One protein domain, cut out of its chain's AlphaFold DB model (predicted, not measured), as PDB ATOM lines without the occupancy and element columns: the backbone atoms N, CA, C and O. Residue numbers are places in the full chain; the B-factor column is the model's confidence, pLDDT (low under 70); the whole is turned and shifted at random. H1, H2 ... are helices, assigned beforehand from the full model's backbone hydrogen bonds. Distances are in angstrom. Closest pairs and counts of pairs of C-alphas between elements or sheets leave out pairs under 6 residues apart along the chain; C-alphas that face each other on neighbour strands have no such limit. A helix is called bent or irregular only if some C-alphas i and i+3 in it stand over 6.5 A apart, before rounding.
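What this domain is: This is residues 138 to 227 of the 298 residues of an uncharacterized protein of Cadophora sp. DSE1049 (UniProt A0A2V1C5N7). Two longer helices, H2 and H4, cross steeply near their middles as an X, with the short helices H1 and H3 near one end: H1 folds back on H2 as a helical hairpin, and H3 meets the start of H4 at a corner. Beyond the other end of the X, residues 206 to 227 form a long loop and tail with no named element. The printed part has 90 residues with four named helices, in the order H1, H2, H3, H4, and no named strand; the class is all helix. It is compact, with a radius of gyration of the C-alphas of 13.8 A, and elongated in outline, spanning 44 by 26 by 17 A.

How they stand to each other: Begin with H2, residues 153 to 172, the longest helix, which has a kink of 37 degrees near residue 160. It is irregular: C-alphas 155 and 158 are 7.8 A apart. With residues 164 to 168 alone it touches H4, residues 191 to 205, at a steep tilt of 51 degrees, the same way; their closest C-alphas, Val 164 and Leu 197, are 5.8 A apart. With residues 156 to 160 alone, H2 touches H1, residues 143 to 151; look at Met 149 and Ser 156, their closest C-alphas at 5.5 A. H1 and H2 are a hairpin, running opposite ways at a steep tilt of 44 degrees. H4 is the hub, touching three helices. H4 and H1 only just touch, with 3 pairs of C-alphas within 8 A, the closest being Ile 146 and Phe 193 at 7.4 A; they are about perpendicular, at 90 degrees. H3, residues 180 to 189, and H4 touch only at the corner, where the C-alphas of Ala 187 and Asn 194 are closest, at 5.1 A. H2 and H3 are close but not clearly touching; their closest C-alphas, Phe 167 and Leu 183, are 7.5 A apart. In H1, H3 and H4 every O i to N i+4 pair is within hydrogen-bond range; in H2, 13 of 16 are.

Where its parts are: Find C-alpha 153 at (-42.875, -12.788, 26.527); from there H2 runs 27.4 A to C-alpha 172. H1, residues 143 to 151, begins at C-alpha 143, (-58.128, -8.673, 23.015), and is 12.3 A long. H3, residues 180 to 189, is 14.3 A long. H4, residues 191 to 205, runs 20.9 A to C-alpha 205 at (-44.332, 13.268, 21.185).

The domain as a whole: The two C-alphas farthest apart, Arg 151 and Thr 227, are 45.1 A apart. The printed part has no cut. The links H1 to H2 and H3 to H4 are tight, and H2 to H3 is short. Look for pLDDT under 70 at residues 177 to 178, 208 to 212 and 224 to 227; the mean of the printed part of this model is 86.5.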
ATOM      1  N   THR A 138     -59.225   0.475   8.914       70.44
ATOM      2  CA  THR A 138     -58.325   0.354  10.067       70.44
ATOM      3  C   THR A 138     -58.235  -1.112  10.475       70.44
ATOM      4  O   THR A 138     -59.268  -1.780  10.526       70.44
ATOM      5  N   TRP A 139     -57.038  -1.639  10.759       84.38
ATOM      6  CA  TRP A 139     -56.872  -3.025  11.212       84.38
ATOM      7  C   TRP A 139     -56.607  -3.055  12.716       84.38
ATOM      8  O   TRP A 139     -55.677  -2.422  13.193       84.38
ATOM      9  N   LEU A 140     -57.402  -3.791  13.489       85.94
ATOM     10  CA  LEU A 140     -57.225  -3.854  14.942       85.94
ATOM     11  C   LEU A 140     -56.942  -5.292  15.403       85.94
ATOM     12  O   LEU A 140     -57.549  -6.229  14.880       85.94
ATOM     13  N   PRO A 141     -56.024  -5.495  16.367       91.00
ATOM     14  CA  PRO A 141     -55.833  -6.783  17.022       91.00
ATOM     15  C   PRO A 141     -57.040  -7.107  17.908       91.00
ATOM     16  O   PRO A 141     -57.705  -6.208  18.427       91.00
ATOM     17  N   LEU A 142     -57.282  -8.391  18.159       91.00
ATOM     18  CA  LEU A 142     -58.257  -8.802  19.175       91.00
ATOM     19  C   LEU A 142     -57.666  -8.709  20.589       91.00
ATOM     20  O   LEU A 142     -56.462  -8.874  20.788       91.00
ATOM     21  N   GLU A 143     -58.525  -8.574  21.602       92.62
ATOM     22  CA  GLU A 143     -58.128  -8.673  23.015       92.62
ATOM     23  C   GLU A 143     -57.417 -10.005  23.322       92.62
ATOM     24  O   GLU A 143     -56.364 -10.015  23.963       92.62
ATOM     25  N   SER A 144     -57.917 -11.123  22.783       92.56
ATOM     26  CA  SER A 144     -57.286 -12.441  22.940       92.56
ATOM     27  C   SER A 144     -55.910 -12.531  22.269       92.56
ATOM     28  O   SER A 144     -55.032 -13.258  22.743       92.56
ATOM     29  N   GLU A 145     -55.672 -11.761  21.201       93.81
ATOM     30  CA  GLU A 145     -54.366 -11.658  20.547       93.81
ATOM     31  C   GLU A 145     -53.387 -10.833  21.375       93.81
ATOM     32  O   GLU A 145     -52.248 -11.263  21.546       93.81
ATOM     33  N   ILE A 146     -53.827  -9.704  21.939       95.00
ATOM     34  CA  ILE A 146     -53.028  -8.906  22.878       95.00
ATOM     35  C   ILE A 146     -52.644  -9.776  24.084       95.00
ATOM     36  O   ILE A 146     -51.463  -9.877  24.426       95.00
ATOM     37  N   GLU A 147     -53.603 -10.480  24.694       94.94
ATOM     38  CA  GLU A 147     -53.325 -11.365  25.829       94.94
ATOM     39  C   GLU A 147     -52.320 -12.470  25.459       94.94
ATOM     40  O   GLU A 147     -51.351 -12.710  26.189       94.94
ATOM     41  N   TYR A 148     -52.489 -13.103  24.290       94.62
ATOM     42  CA  TYR A 148     -51.549 -14.095  23.774       94.62
ATOM     43  C   TYR A 148     -50.147 -13.504  23.566       94.62
ATOM     44  O   TYR A 148     -49.171 -14.079  24.051       94.62
ATOM     45  N   MET A 149     -50.022 -12.344  22.915       95.56
ATOM     46  CA  MET A 149     -48.734 -11.685  22.685       95.56
ATOM     47  C   MET A 149     -47.993 -11.427  24.001       95.56
ATOM     48  O   MET A 149     -46.819 -11.787  24.120       95.56
ATOM     49  N   TYR A 150     -48.654 -10.859  25.010       95.06
ATOM     50  CA  TYR A 150     -48.006 -10.561  26.291       95.06
ATOM     51  C   TYR A 150     -47.699 -11.820  27.118       95.06
ATOM     52  O   TYR A 150     -46.679 -11.856  27.807       95.06
ATOM     53  N   ARG A 151     -48.480 -12.901  26.977       94.94
ATOM     54  CA  ARG A 151     -48.185 -14.208  27.599       94.94
ATOM     55  C   ARG A 151     -46.924 -14.879  27.026       94.94
ATOM     56  O   ARG A 151     -46.249 -15.615  27.741       94.94
ATOM     57  N   GLN A 152     -46.585 -14.618  25.763       90.75
ATOM     58  CA  GLN A 152     -45.459 -15.247  25.044       90.75
ATOM     59  C   GLN A 152     -44.095 -14.564  25.266       90.75
ATOM     60  O   GLN A 152     -43.071 -15.027  24.756       90.75
ATOM     61  N   ASN A 153     -44.071 -13.488  26.059       85.69
ATOM     62  CA  ASN A 153     -42.875 -12.788  26.527       85.69
ATOM     63  C   ASN A 153     -41.888 -12.390  25.402       85.69
ATOM     64  O   ASN A 153     -42.164 -11.462  24.640       85.69
ATOM     65  N   THR A 154     -40.729 -13.047  25.289       90.25
ATOM     66  CA  THR A 154     -39.655 -12.648  24.364       90.25
ATOM     67  C   THR A 154     -39.978 -12.947  22.902       90.25
ATOM     68  O   THR A 154     -39.599 -12.176  22.025       90.25
ATOM     69  N   HIS A 155     -40.725 -14.018  22.627       91.00
ATOM     70  CA  HIS A 155     -41.031 -14.474  21.263       91.00
ATOM     71  C   HIS A 155     -42.108 -13.641  20.551       91.00
ATOM     72  O   HIS A 155     -42.434 -13.910  19.400       91.00
ATOM     73  N   SER A 156     -42.670 -12.635  21.225       93.62
ATOM     74  CA  SER A 156     -43.661 -11.713  20.667       93.62
ATOM     75  C   SER A 156     -43.162 -10.271  20.549       93.62
ATOM     76  O   SER A 156     -43.933  -9.425  20.118       93.62
ATOM     77  N   ILE A 157     -41.912  -9.954  20.922       95.06
ATOM     78  CA  ILE A 157     -41.429  -8.558  21.003       95.06
ATOM     79  C   ILE A 157     -41.604  -7.809  19.671       95.06
ATOM     80  O   ILE A 157     -42.117  -6.692  19.672       95.06
ATOM     81  N   ARG A 158     -41.240  -8.426  18.536       95.56
ATOM     82  CA  ARG A 158     -41.398  -7.810  17.204       95.56
ATOM     83  C   ARG A 158     -42.868  -7.559  16.858       95.56
ATOM     84  O   ARG A 158     -43.203  -6.464  16.422       95.56
ATOM     85  N   LEU A 159     -43.744  -8.533  17.112       95.38
ATOM     86  CA  LEU A 159     -45.189  -8.409  16.893       95.38
ATOM     87  C   LEU A 159     -45.835  -7.355  17.806       95.38
ATOM     88  O   LEU A 159     -46.620  -6.543  17.328       95.38
ATOM     89  N   ARG A 160     -45.460  -7.311  19.092       96.00
ATOM     90  CA  ARG A 160     -45.915  -6.284  20.042       96.00
ATOM     91  C   ARG A 160     -45.483  -4.892  19.600       96.00
ATOM     92  O   ARG A 160     -46.321  -4.005  19.524       96.00
ATOM     93  N   SER A 161     -44.210  -4.719  19.236       95.56
ATOM     94  CA  SER A 161     -43.704  -3.454  18.696       95.56
ATOM     95  C   SER A 161     -44.448  -3.045  17.424       95.56
ATOM     96  O   SER A 161     -44.800  -1.883  17.298       95.56
ATOM     97  N   PHE A 162     -44.733  -3.979  16.513       94.56
ATOM     98  CA  PHE A 162     -45.496  -3.710  15.293       94.56
ATOM     99  C   PHE A 162     -46.931  -3.238  15.584       94.56
ATOM    100  O   PHE A 162     -47.366  -2.235  15.023       94.56
ATOM    101  N   VAL A 163     -47.645  -3.910  16.494       94.56
ATOM    102  CA  VAL A 163     -49.003  -3.518  16.918       94.56
ATOM    103  C   VAL A 163     -48.997  -2.163  17.634       94.56
ATOM    104  O   VAL A 163     -49.809  -1.303  17.312       94.56
ATOM    105  N   VAL A 164     -48.059  -1.938  18.560       95.56
ATOM    106  CA  VAL A 164     -47.902  -0.652  19.263       95.56
ATOM    107  C   VAL A 164     -47.612   0.477  18.272       95.56
ATOM    108  O   VAL A 164     -48.283   1.503  18.314       95.56
ATOM    109  N   SER A 165     -46.685   0.286  17.327       93.06
ATOM    110  CA  SER A 165     -46.401   1.276  16.278       93.06
ATOM    111  C   SER A 165     -47.609   1.553  15.379       93.06
ATOM    112  O   SER A 165     -47.774   2.685  14.936       93.06
ATOM    113  N   HIS A 166     -48.470   0.560  15.131       91.38
ATOM    114  CA  HIS A 166     -49.714   0.786  14.399       91.38
ATOM    115  C   HIS A 166     -50.700   1.657  15.190       91.38
ATOM    116  O   HIS A 166     -51.221   2.613  14.630       91.38
ATOM    117  N   PHE A 167     -50.884   1.415  16.492       91.94
ATOM    118  CA  PHE A 167     -51.717   2.279  17.345       91.94
ATOM    119  C   PHE A 167     -51.179   3.717  17.416       91.94
ATOM    120  O   PHE A 167     -51.964   4.659  17.397       91.94
ATOM    121  N   VAL A 168     -49.852   3.901  17.459       91.62
ATOM    122  CA  VAL A 168     -49.214   5.230  17.364       91.62
ATOM    123  C   VAL A 168     -49.551   5.905  16.035       91.62
ATOM    124  O   VAL A 168     -49.888   7.085  16.033       91.62
ATOM    125  N   ALA A 169     -49.511   5.171  14.920       89.62
ATOM    126  CA  ALA A 169     -49.907   5.713  13.625       89.62
ATOM    127  C   ALA A 169     -51.391   6.107  13.597       89.62
ATOM    128  O   ALA A 169     -51.694   7.250  13.282       89.62
ATOM    129  N   GLU A 170     -52.298   5.223  14.013       88.25
ATOM    130  CA  GLU A 170     -53.740   5.509  14.013       88.25
ATOM    131  C   GLU A 170     -54.145   6.634  14.970       88.25
ATOM    132  O   GLU A 170     -55.094   7.361  14.698       88.25
ATOM    133  N   HIS A 171     -53.432   6.813  16.085       87.69
ATOM    134  CA  HIS A 171     -53.724   7.895  17.025       87.69
ATOM    135  C   HIS A 171     -53.264   9.276  16.525       87.69
ATOM    136  O   HIS A 171     -53.868  10.284  16.891       87.69
ATOM    137  N   PHE A 172     -52.202   9.334  15.712       88.56
ATOM    138  CA  PHE A 172     -51.599  10.592  15.260       88.56
ATOM    139  C   PHE A 172     -51.807  10.916  13.768       88.56
ATOM    140  O   PHE A 172     -51.464  12.026  13.371       88.56
ATOM    141  N   ASP A 173     -52.346  10.018  12.941       87.12
ATOM    142  CA  ASP A 173     -52.692  10.290  11.534       87.12
ATOM    143  C   ASP A 173     -53.934  11.198  11.443       87.12
ATOM    144  O   ASP A 173     -55.018  10.853  11.921       87.12
ATOM    145  N   ALA A 174     -53.789  12.362  10.799       77.00
ATOM    146  CA  ALA A 174     -54.862  13.344  10.621       77.00
ATOM    147  C   ALA A 174     -56.070  12.835   9.810       77.00
ATOM    148  O   ALA A 174     -57.147  13.433   9.871       77.00
ATOM    149  N   TRP A 175     -55.896  11.762   9.038       74.50
ATOM    150  CA  TRP A 175     -56.923  11.143   8.203       74.50
ATOM    151  C   TRP A 175     -57.414   9.797   8.739       74.50
ATOM    152  O   TRP A 175     -58.256   9.173   8.073       74.50
ATOM    153  N   SER A 176     -56.936   9.350   9.909       76.06
ATOM    154  CA  SER A 176     -57.428   8.111  10.509       76.06
ATOM    155  C   SER A 176     -58.944   8.176  10.691       76.06
ATOM    156  O   SER A 176     -59.524   9.161  11.151       76.06
ATOM    157  N   LYS A 177     -59.599   7.084  10.295       68.31
ATOM    158  CA  LYS A 177     -61.019   6.823  10.560       68.31
ATOM    159  C   LYS A 177     -61.195   5.795  11.675       68.31
ATOM    160  O   LYS A 177     -62.296   5.265  11.829       68.31
ATOM    161  N   GLY A 178     -60.116   5.485  12.394       69.19
ATOM    162  CA  GLY A 178     -60.114   4.513  13.472       69.19
ATOM    163  C   GLY A 178     -61.141   4.881  14.533       69.19
ATOM    164  O   GLY A 178     -61.249   6.036  14.944       69.19
ATOM    165  N   ASP A 179     -61.903   3.889  14.995       79.69
ATOM    166  CA  ASP A 179     -62.786   4.086  16.139       79.69
ATOM    167  C   ASP A 179     -61.918   4.306  17.388       79.69
ATOM    168  O   ASP A 179     -61.379   3.365  17.979       79.69
ATOM    169  N   THR A 180     -61.784   5.569  17.796       81.44
ATOM    170  CA  THR A 180     -61.037   5.993  18.988       81.44
ATOM    171  C   THR A 180     -61.539   5.293  20.253       81.44
ATOM    172  O   THR A 180     -60.747   5.010  21.156       81.44
ATOM    173  N   ARG A 181     -62.825   4.911  20.306       84.75
ATOM    174  CA  ARG A 181     -63.397   4.106  21.394       84.75
ATOM    175  C   ARG A 181     -62.899   2.664  21.349       84.75
ATOM    176  O   ARG A 181     -62.616   2.108  22.408       84.75
ATOM    177  N   ALA A 182     -62.777   2.065  20.164       85.44
ATOM    178  CA  ALA A 182     -62.229   0.718  20.003       85.44
ATOM    179  C   ALA A 182     -60.730   0.680  20.349       85.44
ATOM    180  O   ALA A 182     -60.302  -0.193  21.104       85.44
ATOM    181  N   LEU A 183     -59.956   1.675  19.895       86.94
ATOM    182  CA  LEU A 183     -58.553   1.859  20.284       86.94
ATOM    183  C   LEU A 183     -58.406   1.990  21.808       86.94
ATOM    184  O   LEU A 183     -57.598   1.282  22.408       86.94
ATOM    185  N   ALA A 184     -59.221   2.831  22.454       88.31
ATOM    186  CA  ALA A 184     -59.205   3.001  23.908       88.31
ATOM    187  C   ALA A 184     -59.627   1.727  24.668       88.31
ATOM    188  O   ALA A 184     -59.026   1.399  25.691       88.31
ATOM    189  N   ALA A 185     -60.619   0.983  24.168       90.31
ATOM    190  CA  ALA A 185     -61.049  -0.285  24.758       90.31
ATOM    191  C   ALA A 185     -59.948  -1.358  24.677       90.31
ATOM    192  O   ALA A 185     -59.638  -1.998  25.683       90.31
ATOM    193  N   LEU A 186     -59.296  -1.504  23.518       91.31
ATOM    194  CA  LEU A 186     -58.161  -2.415  23.342       91.31
ATOM    195  C   LEU A 186     -56.948  -1.988  24.176       91.31
ATOM    196  O   LEU A 186     -56.293  -2.837  24.774       91.31
ATOM    197  N   ALA A 187     -56.675  -0.687  24.285       92.25
ATOM    198  CA  ALA A 187     -55.631  -0.167  25.164       92.25
ATOM    199  C   ALA A 187     -55.924  -0.431  26.652       92.25
ATOM    200  O   ALA A 187     -54.986  -0.545  27.437       92.25
ATOM    201  N   ALA A 188     -57.194  -0.530  27.059       92.12
ATOM    202  CA  ALA A 188     -57.596  -0.814  28.437       92.12
ATOM    203  C   ALA A 188     -57.646  -2.317  28.781       92.12
ATOM    204  O   ALA A 188     -57.623  -2.661  29.964       92.12
ATOM    205  N   SER A 189     -57.690  -3.213  27.786       93.31
ATOM    206  CA  SER A 189     -57.834  -4.663  28.008       93.31
ATOM    207  C   SER A 189     -56.607  -5.320  28.655       93.31
ATOM    208  O   SER A 189     -56.720  -6.328  29.352       93.31
ATOM    209  N   ASN A 190     -55.413  -4.742  28.474       95.94
ATOM    210  CA  ASN A 190     -54.176  -5.288  29.019       95.94
ATOM    211  C   ASN A 190     -53.244  -4.188  29.543       95.94
ATOM    212  O   ASN A 190     -52.758  -3.355  28.785       95.94
ATOM    213  N   ALA A 191     -52.927  -4.224  30.840       95.44
ATOM    214  CA  ALA A 191     -52.110  -3.198  31.493       95.44
ATOM    215  C   ALA A 191     -50.677  -3.078  30.936       95.44
ATOM    216  O   ALA A 191     -50.135  -1.977  30.876       95.44
ATOM    217  N   ASN A 192     -50.065  -4.181  30.488       96.12
ATOM    218  CA  ASN A 192     -48.726  -4.133  29.891       96.12
ATOM    219  C   ASN A 192     -48.770  -3.533  28.478       96.12
ATOM    220  O   ASN A 192     -47.872  -2.784  28.103       96.12
ATOM    221  N   PHE A 193     -49.832  -3.820  27.719       95.75
ATOM    222  CA  PHE A 193     -50.074  -3.180  26.426       95.75
ATOM    223  C   PHE A 193     -50.337  -1.682  26.588       95.75
ATOM    224  O   PHE A 193     -49.715  -0.883  25.897       95.75
ATOM    225  N   ASN A 194     -51.165  -1.295  27.566       95.81
ATOM    226  CA  ASN A 194     -51.400   0.104  27.918       95.81
ATOM    227  C   ASN A 194     -50.091   0.849  28.222       95.81
ATOM    228  O   ASN A 194     -49.846   1.924  27.683       95.81
ATOM    229  N   HIS A 195     -49.222   0.243  29.036       96.44
ATOM    230  CA  HIS A 195     -47.920   0.810  29.366       96.44
ATOM    231  C   HIS A 195     -47.018   0.950  28.128       96.44
ATOM    232  O   HIS A 195     -46.346   1.971  27.968       96.44
ATOM    233  N   ASP A 196     -46.952  -0.060  27.257       96.75
ATOM    234  CA  ASP A 196     -46.136   0.017  26.040       96.75
ATOM    235  C   ASP A 196     -46.685   1.071  25.053       96.75
ATOM    236  O   ASP A 196     -45.890   1.798  24.459       96.75
ATOM    237  N   LEU A 197     -48.012   1.234  24.952       95.69
ATOM    238  CA  LEU A 197     -48.659   2.319  24.196       95.69
ATOM    239  C   LEU A 197     -48.329   3.701  24.770       95.69
ATOM    240  O   LEU A 197     -47.874   4.570  24.033       95.69
ATOM    241  N   LEU A 198     -48.502   3.911  26.082       94.69
ATOM    242  CA  LEU A 198     -48.184   5.187  26.737       94.69
ATOM    243  C   LEU A 198     -46.702   5.548  26.591       94.69
ATOM    244  O   LEU A 198     -46.376   6.713  26.355       94.69
ATOM    245  N   ARG A 199     -45.797   4.560  26.678       96.12
ATOM    246  CA  ARG A 199     -44.373   4.766  26.381       96.12
ATOM    247  C   ARG A 199     -44.187   5.215  24.931       96.12
ATOM    248  O   ARG A 199     -43.547   6.236  24.710       96.12
ATOM    249  N   ALA A 200     -44.777   4.510  23.968       95.38
ATOM    250  CA  ALA A 200     -44.620   4.821  22.550       95.38
ATOM    251  C   ALA A 200     -45.238   6.176  22.151       95.38
ATOM    252  O   ALA A 200     -44.643   6.897  21.355       95.38
ATOM    253  N   TYR A 201     -46.370   6.578  22.744       92.94
ATOM    254  CA  TYR A 201     -46.935   7.922  22.574       92.94
ATOM    255  C   TYR A 201     -46.000   8.999  23.143       92.94
ATOM    256  O   TYR A 201     -45.702   9.968  22.449       92.94
ATOM    257  N   ARG A 202     -45.479   8.818  24.368       91.94
ATOM    258  CA  ARG A 202     -44.496   9.737  24.977       91.94
ATOM    259  C   ARG A 202     -43.215   9.831  24.139       91.94
ATOM    260  O   ARG A 202     -42.682  10.922  23.976       91.94
ATOM    261  N   GLU A 203     -42.721   8.712  23.611       91.69
ATOM    262  CA  GLU A 203     -41.552   8.670  22.726       91.69
ATOM    263  C   GLU A 203     -41.822   9.388  21.399       91.69
ATOM    264  O   GLU A 203     -40.984  10.180  20.977       91.69
ATOM    265  N   HIS A 204     -42.995   9.186  20.785       90.88
ATOM    266  CA  HIS A 204     -43.402   9.879  19.560       90.88
ATOM    267  C   HIS A 204     -43.517  11.396  19.769       90.88
ATOM    268  O   HIS A 204     -42.917  12.153  19.015       90.88
ATOM    269  N   LEU A 205     -44.201  11.845  20.828       87.56
ATOM    270  CA  LEU A 205     -44.332  13.268  21.185       87.56
ATOM    271  C   LEU A 205     -42.984  13.937  21.506       87.56
ATOM    272  O   LEU A 205     -42.831  15.142  21.324       87.56
ATOM    273  N   LYS A 206     -41.997  13.166  21.984       87.56
ATOM    274  CA  LYS A 206     -40.626  13.635  22.245       87.56
ATOM    275  C   LYS A 206     -39.719  13.586  21.009       87.56
ATOM    276  O   LYS A 206     -38.564  14.008  21.106       87.56
ATOM    277  N   MET A 207     -40.185  13.098  19.855       83.69
ATOM    278  CA  MET A 207     -39.391  13.151  18.628       83.69
ATOM    279  C   MET A 207     -39.259  14.605  18.167       83.69
ATOM    280  O   MET A 207     -40.193  15.216  17.663       83.69
ATOM    281  N   GLY A 208     -38.056  15.167  18.294       67.69
ATOM    282  CA  GLY A 208     -37.699  16.439  17.668       67.69
ATOM    283  C   GLY A 208     -37.552  16.275  16.156       67.69
ATOM    284  O   GLY A 208     -36.432  16.243  15.649       67.69
ATOM    285  N   VAL A 209     -38.669  16.113  15.448       67.06
ATOM    286  CA  VAL A 209     -38.705  15.874  14.001       67.06
ATOM    287  C   VAL A 209     -38.413  17.183  13.263       67.06
ATOM    288  O   VAL A 209     -39.190  18.138  13.324       67.06
ATOM    289  N   TYR A 210     -37.279  17.249  12.561       64.69
ATOM    290  CA  TYR A 210     -36.989  18.374  11.669       64.69
ATOM    291  C   TYR A 210     -37.960  18.383  10.472       64.69
ATOM    292  O   TYR A 210     -38.455  17.325  10.092       64.69
ATOM    293  N   PRO A 211     -38.179  19.538   9.803       59.25
ATOM    294  CA  PRO A 211     -39.030  19.655   8.608       59.25
ATOM    295  C   PRO A 211     -38.827  18.604   7.497       59.25
ATOM    296  O   PRO A 211     -39.688  18.447   6.636       59.25
ATOM    297  N   SER A 212     -37.661  17.958   7.456       62.00
ATOM    298  CA  SER A 212     -37.255  16.959   6.465       62.00
ATOM    299  C   SER A 212     -37.538  15.508   6.858       62.00
ATOM    300  O   SER A 212     -37.396  14.623   6.011       62.00
ATOM    301  N   ASP A 213     -37.866  15.249   8.121       76.19
ATOM    302  CA  ASP A 213     -37.725  13.924   8.715       76.19
ATOM    303  C   ASP A 213     -39.099  13.250   8.857       76.19
ATOM    304  O   ASP A 213     -40.089  13.869   9.238       76.19
ATOM    305  N   PHE A 214     -39.183  11.959   8.529       80.19
ATOM    306  CA  PHE A 214     -40.436  11.208   8.607       80.19
ATOM    307  C   PHE A 214     -40.561  10.500   9.960       80.19
ATOM    308  O   PHE A 214     -39.760   9.626  10.285       80.19
ATOM    309  N   CYS A 215     -41.599  10.842  10.724       86.31
ATOM    310  CA  CYS A 215     -41.853  10.322  12.073       86.31
ATOM    311  C   CYS A 215     -42.441   8.893  12.127       86.31
ATOM    312  O   CYS A 215     -42.762   8.400  13.206       86.31
ATOM    313  N   GLY A 216     -42.626   8.235  10.977       83.81
ATOM    314  CA  GLY A 216     -43.269   6.919  10.872       83.81
ATOM    315  C   GLY A 216     -44.791   6.960  10.694       83.81
ATOM    316  O   GLY A 216     -45.369   5.947  10.309       83.81
ATOM    317  N   VAL A 217     -45.426   8.116  10.913       85.12
ATOM    318  CA  VAL A 217     -46.877   8.321  10.791       85.12
ATOM    319  C   VAL A 217     -47.167   9.192   9.572       85.12
ATOM    320  O   VAL A 217     -46.572  10.261   9.411       85.12
ATOM    321  N   GLN A 218     -48.048   8.720   8.691       82.75
ATOM    322  CA  GLN A 218     -48.509   9.504   7.550       82.75
ATOM    323  C   GLN A 218     -49.392  10.659   8.048       82.75
ATOM    324  O   GLN A 218     -50.171  10.474   8.974       82.75
ATOM    325  N   ASP A 219     -49.216  11.853   7.470       83.00
ATOM    326  CA  ASP A 219     -50.011  13.051   7.785       83.00
ATOM    327  C   ASP A 219     -50.151  13.321   9.309       83.00
ATOM    328  O   ASP A 219     -51.211  13.674   9.822       83.00
ATOM    329  N   CYS A 220     -49.046  13.129  10.041       87.81
ATOM    330  CA  CYS A 220     -48.962  13.193  11.500       87.81
ATOM    331  C   CYS A 220     -49.381  14.552  12.094       87.81
ATOM    332  O   CYS A 220     -48.666  15.541  11.943       87.81
ATOM    333  N   LEU A 221     -50.442  14.580  12.900       84.94
ATOM    334  CA  LEU A 221     -50.983  15.769  13.578       84.94
ATOM    335  C   LEU A 221     -49.968  16.549  14.437       84.94
ATOM    336  O   LEU A 221     -50.133  17.751  14.628       84.94
ATOM    337  N   VAL A 222     -48.931  15.885  14.957       84.31
ATOM    338  CA  VAL A 222     -47.906  16.494  15.830       84.31
ATOM    339  C   VAL A 222     -46.755  17.102  15.022       84.31
ATOM    340  O   VAL A 222     -46.211  18.140  15.394       84.31
ATOM    341  N   HIS A 223     -46.377  16.460  13.914       82.81
ATOM    342  CA  HIS A 223     -45.155  16.774  13.163       82.81
ATOM    343  C   HIS A 223     -45.419  17.385  11.777       82.81
ATOM    344  O   HIS A 223     -44.493  17.899  11.146       82.81
ATOM    345  N   CYS A 224     -46.665  17.368  11.295       69.31
ATOM    346  CA  CYS A 224     -47.052  18.032  10.059       69.31
ATOM    347  C   CYS A 224     -46.924  19.544  10.201       69.31
ATOM    348  O   CYS A 224     -47.718  20.223  10.852       69.31
ATOM    349  N   GLN A 225     -45.940  20.089   9.498       62.31
ATOM    350  CA  GLN A 225     -45.859  21.518   9.273       62.31
ATOM    351  C   GLN A 225     -46.982  21.913   8.320       62.31
ATOM    352  O   GLN A 225     -46.885  21.667   7.119       62.31
ATOM    353  N   LEU A 226     -48.022  22.555   8.862       55.12
ATOM    354  CA  LEU A 226     -48.922  23.408   8.087       55.12
ATOM    355  C   LEU A 226     -48.050  24.325   7.230       55.12
ATOM    356  O   LEU A 226     -47.358  25.210   7.745       55.12
ATOM    357  N   THR A 227     -48.019  24.073   5.925       50.38
ATOM    358  CA  THR A 227     -47.163  24.851   5.041       50.38
ATOM    359  C   THR A 227     -47.736  26.259   4.953       50.38
ATOM    360  O   THR A 227     -48.941  26.476   5.093       50.38
TER     361      THR A 227